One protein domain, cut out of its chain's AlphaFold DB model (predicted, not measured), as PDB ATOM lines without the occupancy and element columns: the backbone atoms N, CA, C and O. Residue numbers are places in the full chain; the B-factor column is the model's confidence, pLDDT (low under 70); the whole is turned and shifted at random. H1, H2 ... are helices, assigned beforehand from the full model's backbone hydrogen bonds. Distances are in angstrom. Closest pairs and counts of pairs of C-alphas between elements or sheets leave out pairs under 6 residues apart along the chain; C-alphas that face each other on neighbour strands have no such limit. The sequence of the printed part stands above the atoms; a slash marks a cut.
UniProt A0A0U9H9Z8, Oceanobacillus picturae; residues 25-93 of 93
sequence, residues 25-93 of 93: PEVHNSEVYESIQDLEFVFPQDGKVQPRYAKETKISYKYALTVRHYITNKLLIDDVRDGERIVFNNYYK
ATOM      1  N   PRO A  25     392.308 421.283 276.684       64.50
ATOM      2  CA  PRO A  25     391.349 420.781 277.642       64.50
ATOM      3  C   PRO A  25     392.036 420.762 279.007       64.50
ATOM      4  O   PRO A  25     393.042 420.074 279.193       64.50
ATOM      5  N   GLU A  26     391.542 421.579 279.937       75.25
ATOM      6  CA  GLU A  26     392.081 421.602 281.288       75.25
ATOM      7  C   GLU A  26     391.884 420.206 281.896       75.25
ATOM      8  O   GLU A  26     390.823 419.584 281.771       75.25
ATOM      9  N   VAL A  27     392.946 419.669 282.496       82.75
ATOM     10  CA  VAL A  27     392.924 418.374 283.178       82.75
ATOM     11  C   VAL A  27     393.246 418.623 284.637       82.75
ATOM     12  O   VAL A  27     394.334 419.108 284.964       82.75
ATOM     13  N   HIS A  28     392.287 418.308 285.500       88.94
ATOM     14  CA  HIS A  28     392.450 418.439 286.940       88.94
ATOM     15  C   HIS A  28     393.368 417.335 287.487       88.94
ATOM     16  O   HIS A  28     393.449 416.245 286.922       88.94
ATOM     17  N   ASN A  29     394.045 417.577 288.615       85.94
ATOM     18  CA  ASN A  29     394.967 416.591 289.196       85.94
ATOM     19  C   ASN A  29     394.282 415.257 289.536       85.94
ATOM     20  O   ASN A  29     394.907 414.211 289.397       85.94
ATOM     21  N   SER A  30     393.007 415.277 289.936       91.25
ATOM     22  CA  SER A  30     392.225 414.050 290.167       91.25
ATOM     23  C   SER A  30     392.118 413.195 288.904       91.25
ATOM     24  O   SER A  30     392.375 412.000 288.958       91.25
ATOM     25  N   GLU A  31     391.854 413.818 287.755       91.06
ATOM     26  CA  GLU A  31     391.774 413.123 286.468       91.06
ATOM     27  C   GLU A  31     393.130 412.553 286.034       91.06
ATOM     28  O   GLU A  31     393.184 411.548 285.327       91.06
ATOM     29  N   VAL A  32     394.237 413.187 286.441       91.81
ATOM     30  CA  VAL A  32     395.585 412.648 286.209       91.81
ATOM     31  C   VAL A  32     395.785 411.368 287.017       91.81
ATOM     32  O   VAL A  32     396.272 410.392 286.460       91.81
ATOM     33  N   TYR A  33     395.388 411.344 288.293       94.00
ATOM     34  CA  TYR A  33     395.494 410.139 289.125       94.00
ATOM     35  C   TYR A  33     394.603 408.999 288.631       94.00
ATOM     36  O   TYR A  33     395.067 407.864 288.579       94.00
ATOM     37  N   GLU A  34     393.374 409.298 288.209       94.75
ATOM     38  CA  GLU A  34     392.505 408.318 287.538       94.75
ATOM     39  C   GLU A  34     393.190 407.753 286.290       94.75
ATOM     40  O   GLU A  34     393.302 406.544 286.130       94.75
ATOM     41  N   SER A  35     393.768 408.626 285.458       95.12
ATOM     42  CA  SER A  35     394.461 408.198 284.236       95.12
ATOM     43  C   SER A  35     395.710 407.360 284.527       95.12
ATOM     44  O   SER A  35     396.042 406.484 283.739       95.12
ATOM     45  N   ILE A  36     396.416 407.607 285.638       95.94
ATOM     46  CA  ILE A  36     397.519 406.740 286.089       95.94
ATOM     47  C   ILE A  36     396.979 405.339 286.374       95.94
ATOM     48  O   ILE A  36     397.525 404.375 285.850       95.94
ATOM     49  N   GLN A  37     395.902 405.231 287.158       94.94
ATOM     50  CA  GLN A  37     395.305 403.939 287.514       94.94
ATOM     51  C   GLN A  37     394.808 403.183 286.277       94.94
ATOM     52  O   GLN A  37     395.090 401.995 286.138       94.94
ATOM     53  N   ASP A  38     394.135 403.878 285.359       95.19
ATOM     54  CA  ASP A  38     393.651 403.295 284.107       95.19
ATOM     55  C   ASP A  38     394.811 402.784 283.239       95.19
ATOM     56  O   ASP A  38     394.766 401.670 282.717       95.19
ATOM     57  N   LEU A  39     395.880 403.575 283.097       94.38
ATOM     58  CA  LEU A  39     397.039 403.197 282.288       94.38
ATOM     59  C   LEU A  39     397.835 402.050 282.918       94.38
ATOM     60  O   LEU A  39     398.250 401.147 282.199       94.38
ATOM     61  N   GLU A  40     398.013 402.039 284.239       95.31
ATOM     62  CA  GLU A  40     398.660 400.925 284.948       95.31
ATOM     63  C   GLU A  40     397.822 399.641 284.870       95.31
ATOM     64  O   GLU A  40     398.376 398.544 284.809       95.31
ATOM     65  N   PHE A  41     396.492 399.760 284.809       94.50
ATOM     66  CA  PHE A  41     395.603 398.623 284.580       94.50
ATOM     67  C   PHE A  41     395.720 398.064 283.154       94.50
ATOM     68  O   PHE A  41     395.708 396.846 282.971       94.50
ATOM     69  N   VAL A  42     395.848 398.931 282.145       91.69
ATOM     70  CA  VAL A  42     396.011 398.527 280.733       91.69
ATOM     71  C   VAL A  42     397.408 397.959 280.460       91.69
ATOM     72  O   VAL A  42     397.537 397.000 279.697       91.69
ATOM     73  N   PHE A  43     398.440 398.508 281.103       91.31
ATOM     74  CA  PHE A  43     399.845 398.141 280.913       91.31
ATOM     75  C   PHE A  43     400.478 397.570 282.198       91.31
ATOM     76  O   PHE A  43     401.475 398.098 282.694       91.31
ATOM     77  N   PRO A  44     399.955 396.458 282.751       85.31
ATOM     78  CA  PRO A  44     400.346 395.978 284.079       85.31
ATOM     79  C   PRO A  44     401.801 395.492 284.164       85.31
ATOM     80  O   PRO A  44     402.341 395.357 285.261       85.31
ATOM     81  N   GLN A  45     402.444 395.203 283.027       89.25
ATOM     82  CA  GLN A  45     403.835 394.741 282.969       89.25
ATOM     83  C   GLN A  45     404.847 395.879 282.759       89.25
ATOM     84  O   GLN A  45     406.041 395.663 282.960       89.25
ATOM     85  N   ASP A  46     404.387 397.089 282.427       85.62
ATOM     86  CA  ASP A  46     405.258 398.213 282.049       85.62
ATOM     87  C   ASP A  46     405.686 399.074 283.252       85.62
ATOM     88  O   ASP A  46     406.386 400.080 283.115       85.62
ATOM     89  N   GLY A  47     405.317 398.653 284.465       86.56
ATOM     90  CA  GLY A  47     405.676 399.321 285.710       86.56
ATOM     91  C   GLY A  47     404.785 400.524 286.021       86.56
ATOM     92  O   GLY A  47     403.606 400.550 285.685       86.56
ATOM     93  N   LYS A  48     405.340 401.506 286.743       93.06
ATOM     94  CA  LYS A  48     404.579 402.676 287.203       93.06
ATOM     95  C   LYS A  48     404.436 403.725 286.111       93.06
ATOM     96  O   LYS A  48     405.424 404.109 285.478       93.06
ATOM     97  N   VAL A  49     403.238 404.281 285.980       94.75
ATOM     98  CA  VAL A  49     402.954 405.335 285.006       94.75
ATOM     99  C   VAL A  49     403.419 406.693 285.529       94.75
ATOM    100  O   VAL A  49     403.127 407.111 286.649       94.75
ATOM    101  N   GLN A  50     404.147 407.426 284.686       94.94
ATOM    102  CA  GLN A  50     404.596 408.779 285.006       94.94
ATOM    103  C   GLN A  50     403.414 409.767 284.977       94.94
ATOM    104  O   GLN A  50     402.704 409.823 283.969       94.94
ATOM    105  N   PRO A  51     403.236 410.637 285.993       92.88
ATOM    106  CA  PRO A  51     402.115 411.583 286.035       92.88
ATOM    107  C   PRO A  51     402.031 412.509 284.818       92.88
ATOM    108  O   PRO A  51     400.944 412.844 284.352       92.88
ATOM    109  N   ARG A  52     403.186 412.908 284.267       93.38
ATOM    110  CA  ARG A  52     403.245 413.712 283.041       93.38
ATOM    111  C   ARG A  52     402.628 412.974 281.854       93.38
ATOM    112  O   ARG A  52     401.829 413.565 281.134       93.38
ATOM    113  N   TYR A  53     402.974 411.701 281.682       94.19
ATOM    114  CA  TYR A  53     402.452 410.875 280.599       94.19
ATOM    115  C   TYR A  53     400.940 410.663 280.736       94.19
ATOM    116  O   TYR A  53     400.204 410.840 279.767       94.19
ATOM    117  N   ALA A  54     400.456 410.388 281.951       94.50
ATOM    118  CA  ALA A  54     399.024 410.272 282.225       94.50
ATOM    119  C   ALA A  54     398.261 411.568 281.899       94.50
ATOM    120  O   ALA A  54     397.217 411.537 281.247       94.50
ATOM    121  N   LYS A  55     398.815 412.726 282.282       93.44
ATOM    122  CA  LYS A  55     398.233 414.035 281.966       93.44
ATOM    123  C   LYS A  55     398.170 414.289 280.459       93.44
ATOM    124  O   LYS A  55     397.118 414.678 279.960       93.44
ATOM    125  N   GLU A  56     399.277 414.088 279.746       93.06
ATOM    126  CA  GLU A  56     399.345 414.281 278.290       93.06
ATOM    127  C   GLU A  56     398.364 413.343 277.569       93.06
ATOM    128  O   GLU A  56     397.589 413.794 276.728       93.06
ATOM    129  N   THR A  57     398.292 412.079 277.990       94.25
ATOM    130  CA  THR A  57     397.336 411.098 277.455       94.25
ATOM    131  C   THR A  57     395.887 411.534 277.676       94.25
ATOM    132  O   THR A  57     395.084 411.493 276.745       94.25
ATOM    133  N   LYS A  58     395.539 412.030 278.874       94.00
ATOM    134  CA  LYS A  58     394.186 412.533 279.168       94.00
ATOM    135  C   LYS A  58     393.826 413.759 278.327       94.00
ATOM    136  O   LYS A  58     392.691 413.856 277.859       94.00
ATOM    137  N   ILE A  59     394.775 414.672 278.104       91.00
ATOM    138  CA  ILE A  59     394.597 415.828 277.208       91.00
ATOM    139  C   ILE A  59     394.302 415.341 275.785       91.00
ATOM    140  O   ILE A  59     393.314 415.771 275.188       91.00
ATOM    141  N   SER A  60     395.113 414.418 275.262       90.50
ATOM    142  CA  SER A  60     394.925 413.836 273.929       90.50
ATOM    143  C   SER A  60     393.589 413.105 273.801       90.50
ATOM    144  O   SER A  60     392.902 413.267 272.795       90.50
ATOM    145  N   TYR A  61     393.176 412.366 274.833       92.50
ATOM    146  CA  TYR A  61     391.881 411.691 274.877       92.50
ATOM    147  C   TYR A  61     390.715 412.689 274.825       92.50
ATOM    148  O   TYR A  61     389.830 412.565 273.980       92.50
ATOM    149  N   LYS A  62     390.743 413.737 275.663       91.50
ATOM    150  CA  LYS A  62     389.730 414.809 275.637       91.50
ATOM    151  C   LYS A  62     389.686 415.518 274.284       91.50
ATOM    152  O   LYS A  62     388.603 415.803 273.783       91.50
ATOM    153  N   TYR A  63     390.842 415.773 273.676       89.00
ATOM    154  CA  TYR A  63     390.919 416.347 272.335       89.00
ATOM    155  C   TYR A  63     390.241 415.434 271.301       89.00
ATOM    156  O   TYR A  63     389.347 415.886 270.584       89.00
ATOM    157  N   ALA A  64     390.581 414.141 271.289       91.69
ATOM    158  CA  ALA A  64     390.050 413.162 270.339       91.69
ATOM    159  C   ALA A  64     388.528 412.952 270.431       91.69
ATOM    160  O   ALA A  64     387.895 412.609 269.432       91.69
ATOM    161  N   LEU A  65     387.933 413.203 271.601       92.25
ATOM    162  CA  LEU A  65     386.481 413.182 271.812       92.25
ATOM    163  C   LEU A  65     385.741 414.384 271.204       92.25
ATOM    164  O   LEU A  65     384.515 414.361 271.124       92.25
ATOM    165  N   THR A  66     386.455 415.441 270.808       89.75
ATOM    166  CA  THR A  66     385.839 416.701 270.353       89.75
ATOM    167  C   THR A  66     386.106 417.024 268.890       89.75
ATOM    168  O   THR A  66     385.279 417.683 268.268       89.75
ATOM    169  N   VAL A  67     387.224 416.559 268.327       90.44
ATOM    170  CA  VAL A  67     387.600 416.883 266.946       90.44
ATOM    171  C   VAL A  67     387.083 415.859 265.947       90.44
ATOM    172  O   VAL A  67     387.044 414.656 266.224       90.44
ATOM    173  N   ARG A  68     386.697 416.348 264.766       93.06
ATOM    174  CA  ARG A  68     386.088 415.540 263.704       93.06
ATOM    175  C   ARG A  68     386.899 415.583 262.425       93.06
ATOM    176  O   ARG A  68     387.523 416.592 262.109       93.06
ATOM    177  N   HIS A  69     386.867 414.481 261.686       94.56
ATOM    178  CA  HIS A  69     387.485 414.369 260.373       94.56
ATOM    179  C   HIS A  69     386.670 415.141 259.316       94.56
ATOM    180  O   HIS A  69     385.463 414.940 259.216       94.56
ATOM    181  N   TYR A  70     387.286 415.977 258.466       93.12
ATOM    182  CA  TYR A  70     386.533 416.889 257.562       93.12
ATOM    183  C   TYR A  70     385.794 416.210 256.421       93.12
ATOM    184  O   TYR A  70     384.777 416.712 255.958       93.12
ATOM    185  N   ILE A  71     386.292 415.056 255.980       91.81
ATOM    186  CA  ILE A  71     385.628 414.238 254.961       91.81
ATOM    187  C   ILE A  71     384.573 413.312 255.579       91.81
ATOM    188  O   ILE A  71     383.420 413.325 255.163       91.81
ATOM    189  N   THR A  72     384.965 412.476 256.545       94.38
ATOM    190  CA  THR A  72     384.120 411.380 257.053       94.38
ATOM    191  C   THR A  72     383.216 411.792 258.211       94.38
ATOM    192  O   THR A  72     382.318 411.038 258.574       94.38
ATOM    193  N   ASN A  73     383.451 412.964 258.810       92.31
ATOM    194  CA  ASN A  73     382.756 413.480 259.993       92.31
ATOM    195  C   ASN A  73     382.846 412.576 261.248       92.31
ATOM    196  O   ASN A  73     382.172 412.828 262.256       92.31
ATOM    197  N   LYS A  74     383.693 411.537 261.211       94.06
ATOM    198  CA  LYS A  74     384.002 410.676 262.359       94.06
ATOM    199  C   LYS A  74     384.753 411.464 263.429       94.06
ATOM    200  O   LYS A  74     385.483 412.404 263.105       94.06
ATOM    201  N   LEU A  75     384.571 411.100 264.700       94.94
ATOM    202  CA  LEU A  75     385.433 411.622 265.758       94.94
ATOM    203  C   LEU A  75     386.823 411.003 265.629       94.94
ATOM    204  O   LEU A  75     386.952 409.836 265.262       94.94
ATOM    205  N   LEU A  76     387.856 411.751 266.012       95.12
ATOM    206  CA  LEU A  76     389.217 411.214 266.046       95.12
ATOM    207  C   LEU A  76     389.319 409.963 266.930       95.12
ATOM    208  O   LEU A  76     390.046 409.036 266.591       95.12
ATOM    209  N   ILE A  77     388.565 409.899 268.033       96.25
ATOM    210  CA  ILE A  77     388.547 408.702 268.881       96.25
ATOM    211  C   ILE A  77     388.010 407.458 268.153       96.25
ATOM    212  O   ILE A  77     388.476 406.354 268.424       96.25
ATOM    213  N   ASP A  78     387.058 407.627 267.229       96.62
ATOM    214  CA  ASP A  78     386.501 406.511 266.462       96.62
ATOM    215  C   ASP A  78     387.542 405.987 265.476       96.62
ATOM    216  O   ASP A  78     387.764 404.784 265.416       96.62
ATOM    217  N   ASP A  79     388.249 406.882 264.782       95.94
ATOM    218  CA  ASP A  79     389.324 406.498 263.862       95.94
ATOM    219  C   ASP A  79     390.488 405.807 264.599       95.94
ATOM    220  O   ASP A  79     391.033 404.819 264.111       95.94
ATOM    221  N   VAL A  80     390.833 406.260 265.813       94.69
ATOM    222  CA  VAL A  80     391.829 405.581 266.664       94.69
ATOM    223  C   VAL A  80     391.365 404.173 267.045       94.69
ATOM    224  O   VAL A  80     392.156 403.233 266.975       94.69
ATOM    225  N   ARG A  81     390.095 404.010 267.437       95.62
ATOM    226  CA  ARG A  81     389.522 402.704 267.806       95.62
ATOM    227  C   ARG A  81     389.462 401.750 266.615       95.62
ATOM    228  O   ARG A  81     389.732 400.564 266.781       95.62
ATOM    229  N   ASP A  82     389.112 402.265 265.442       96.25
ATOM    230  CA  ASP A  82     388.978 401.491 264.206       96.25
ATOM    231  C   ASP A  82     390.358 401.120 263.608       96.25
ATOM    232  O   ASP A  82     390.436 400.325 262.672       96.25
ATOM    233  N   GLY A  83     391.459 401.650 264.162       94.56
ATOM    234  CA  GLY A  83     392.820 401.402 263.677       94.56
ATOM    235  C   GLY A  83     393.148 402.154 262.386       94.56
ATOM    236  O   GLY A  83     394.061 401.767 261.653       94.56
ATOM    237  N   GLU A  84     392.406 403.223 262.098       94.12
ATOM    238  CA  GLU A  84     392.587 404.038 260.907       94.12
ATOM    239  C   GLU A  84     393.876 404.862 260.988       94.12
ATOM    240  O   GLU A  84     394.358 405.264 262.053       94.12
ATOM    241  N   ARG A  85     394.454 405.160 259.821       93.00
ATOM    242  CA  ARG A  85     395.644 406.009 259.762       93.00
ATOM    243  C   ARG A  85     395.280 407.450 260.116       93.00
ATOM    244  O   ARG A  85     394.661 408.156 259.324       93.00
ATOM    245  N   ILE A  86     395.793 407.926 261.245       92.69
ATOM    246  CA  ILE A  86     395.563 409.300 261.693       92.69
ATOM    247  C   ILE A  86     396.475 410.283 260.950       92.69
ATOM    248  O   ILE A  86     397.699 410.273 261.098       92.69
ATOM    249  N   VAL A  87     395.865 411.178 260.174       93.00
ATOM    250  CA  VAL A  87     396.517 412.363 259.600       93.00
ATOM    251  C   VAL A  87     395.919 413.591 260.276       93.00
ATOM    252  O   VAL A  87     394.801 413.978 259.965       93.00
ATOM    253  N   PHE A  88     396.650 414.218 261.203       86.69
ATOM    254  CA  PHE A  88     396.118 415.306 262.041       86.69
ATOM    255  C   PHE A  88     395.544 416.493 261.256       86.69
ATOM    256  O   PHE A  88     394.561 417.080 261.690       86.69
ATOM    257  N   ASN A  89     396.084 416.797 260.070       89.19
ATOM    258  CA  ASN A  89     395.554 417.850 259.192       89.19
ATOM    259  C   ASN A  89     394.120 417.580 258.707       89.19
ATOM    260  O   ASN A  89     393.475 418.487 258.186       89.19
ATOM    261  N   ASN A  90     393.623 416.354 258.876       90.00
ATOM    262  CA  ASN A  90     392.264 415.995 258.519       90.00
ATOM    263  C   ASN A  90     391.244 416.290 259.626       90.00
ATOM    264  O   ASN A  90     390.048 416.120 259.390       90.00
ATOM    265  N   TYR A  91     391.681 416.724 260.810       88.38
ATOM    266  CA  TYR A  91     390.810 416.938 261.960       88.38
ATOM    267  C   TYR A  91     390.715 418.420 262.314       88.38
ATOM    268  O   TYR A  91     391.717 419.128 262.400       88.38
ATOM    269  N   TYR A  92     389.491 418.880 262.535       78.00
ATOM    270  CA  TYR A  92     389.152 420.252 262.902       78.00
ATOM    271  C   TYR A  92     388.185 420.227 264.090       78.00
ATOM    272  O   TYR A  92     387.544 419.207 264.371       78.00
ATOM    273  N   LYS A  93     388.158 421.337 264.827       61.88
ATOM    274  CA  LYS A  93     387.263 421.567 265.964       61.88
ATOM    275  C   LYS A  93     386.059 422.377 265.498       61.88
ATOM    276  O   LYS A  93     386.268 423.268 264.642       61.88
TER     277      LYS A  93
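This is residues 25 to 93 of the 93 residues of a protein of Oceanobacillus picturae (UniProt A0A0U9H9Z8). The model is an open U of three helices, with H2 as the base and H1 and H3 as two uprights near its two ends, their C-terminal ends reaching to the same side, with an empty gap between them. Beyond H3, residues 83 to 93 fold back as a loop, and residues 91 to 92 pair with residues 68 to 69 of the link before H3. The printed part has 69 residues with three named helices, in the order H1, H2, H3, and no named strand; the class is all helix. It is only just loose, close to compact, with a radius of gyration of the C-alphas of 13.7 A, and only just flat, spanning 39 by 26 by 14 A.

H1, residues 29 to 42, touches H2, residues 51 to 64; their closest C-alphas, of Val 32 and Lys 55, are 5.2 A apart. Their lines are about perpendicular, at 88 degrees. H2 only just touches H3, residues 76 to 82, with 3 pairs of C-alphas within 8 A, and with its residues 61 to 64 alone. The closest C-alphas there, of Ala 64 and Leu 76, are 4.8 A apart, and the lines are about perpendicular, at 86 degrees. H1 and H3 are apart. The short pairing of residues 68 to 69 with 91 to 92 is antiparallel. In H1, H2 and H3 every O i to N i+4 pair is within hydrogen-bond range.

H1 begins at C-alpha 29, (394.967, 416.591, 289.196), and is 20.0 A long from first to last C-alpha. H2 is 19.9 A long and begins at C-alpha 51, (402.115, 411.583, 286.035). H3 ends at C-alpha 82, (388.978, 401.491, 264.206).

The C-alphas farthest apart, of Gly 47 and Ile 71, are 39.6 A apart. Residues 42 to 47, of which 42 belongs to H1, stand free. The link from H1 to H2 is short, and that from H2 to H3 is long, with 11 residues. The printed part has no cut and ends at residue 93, the chain's last. Its mean pLDDT is 91.1; residues 25 and 93 are under 70.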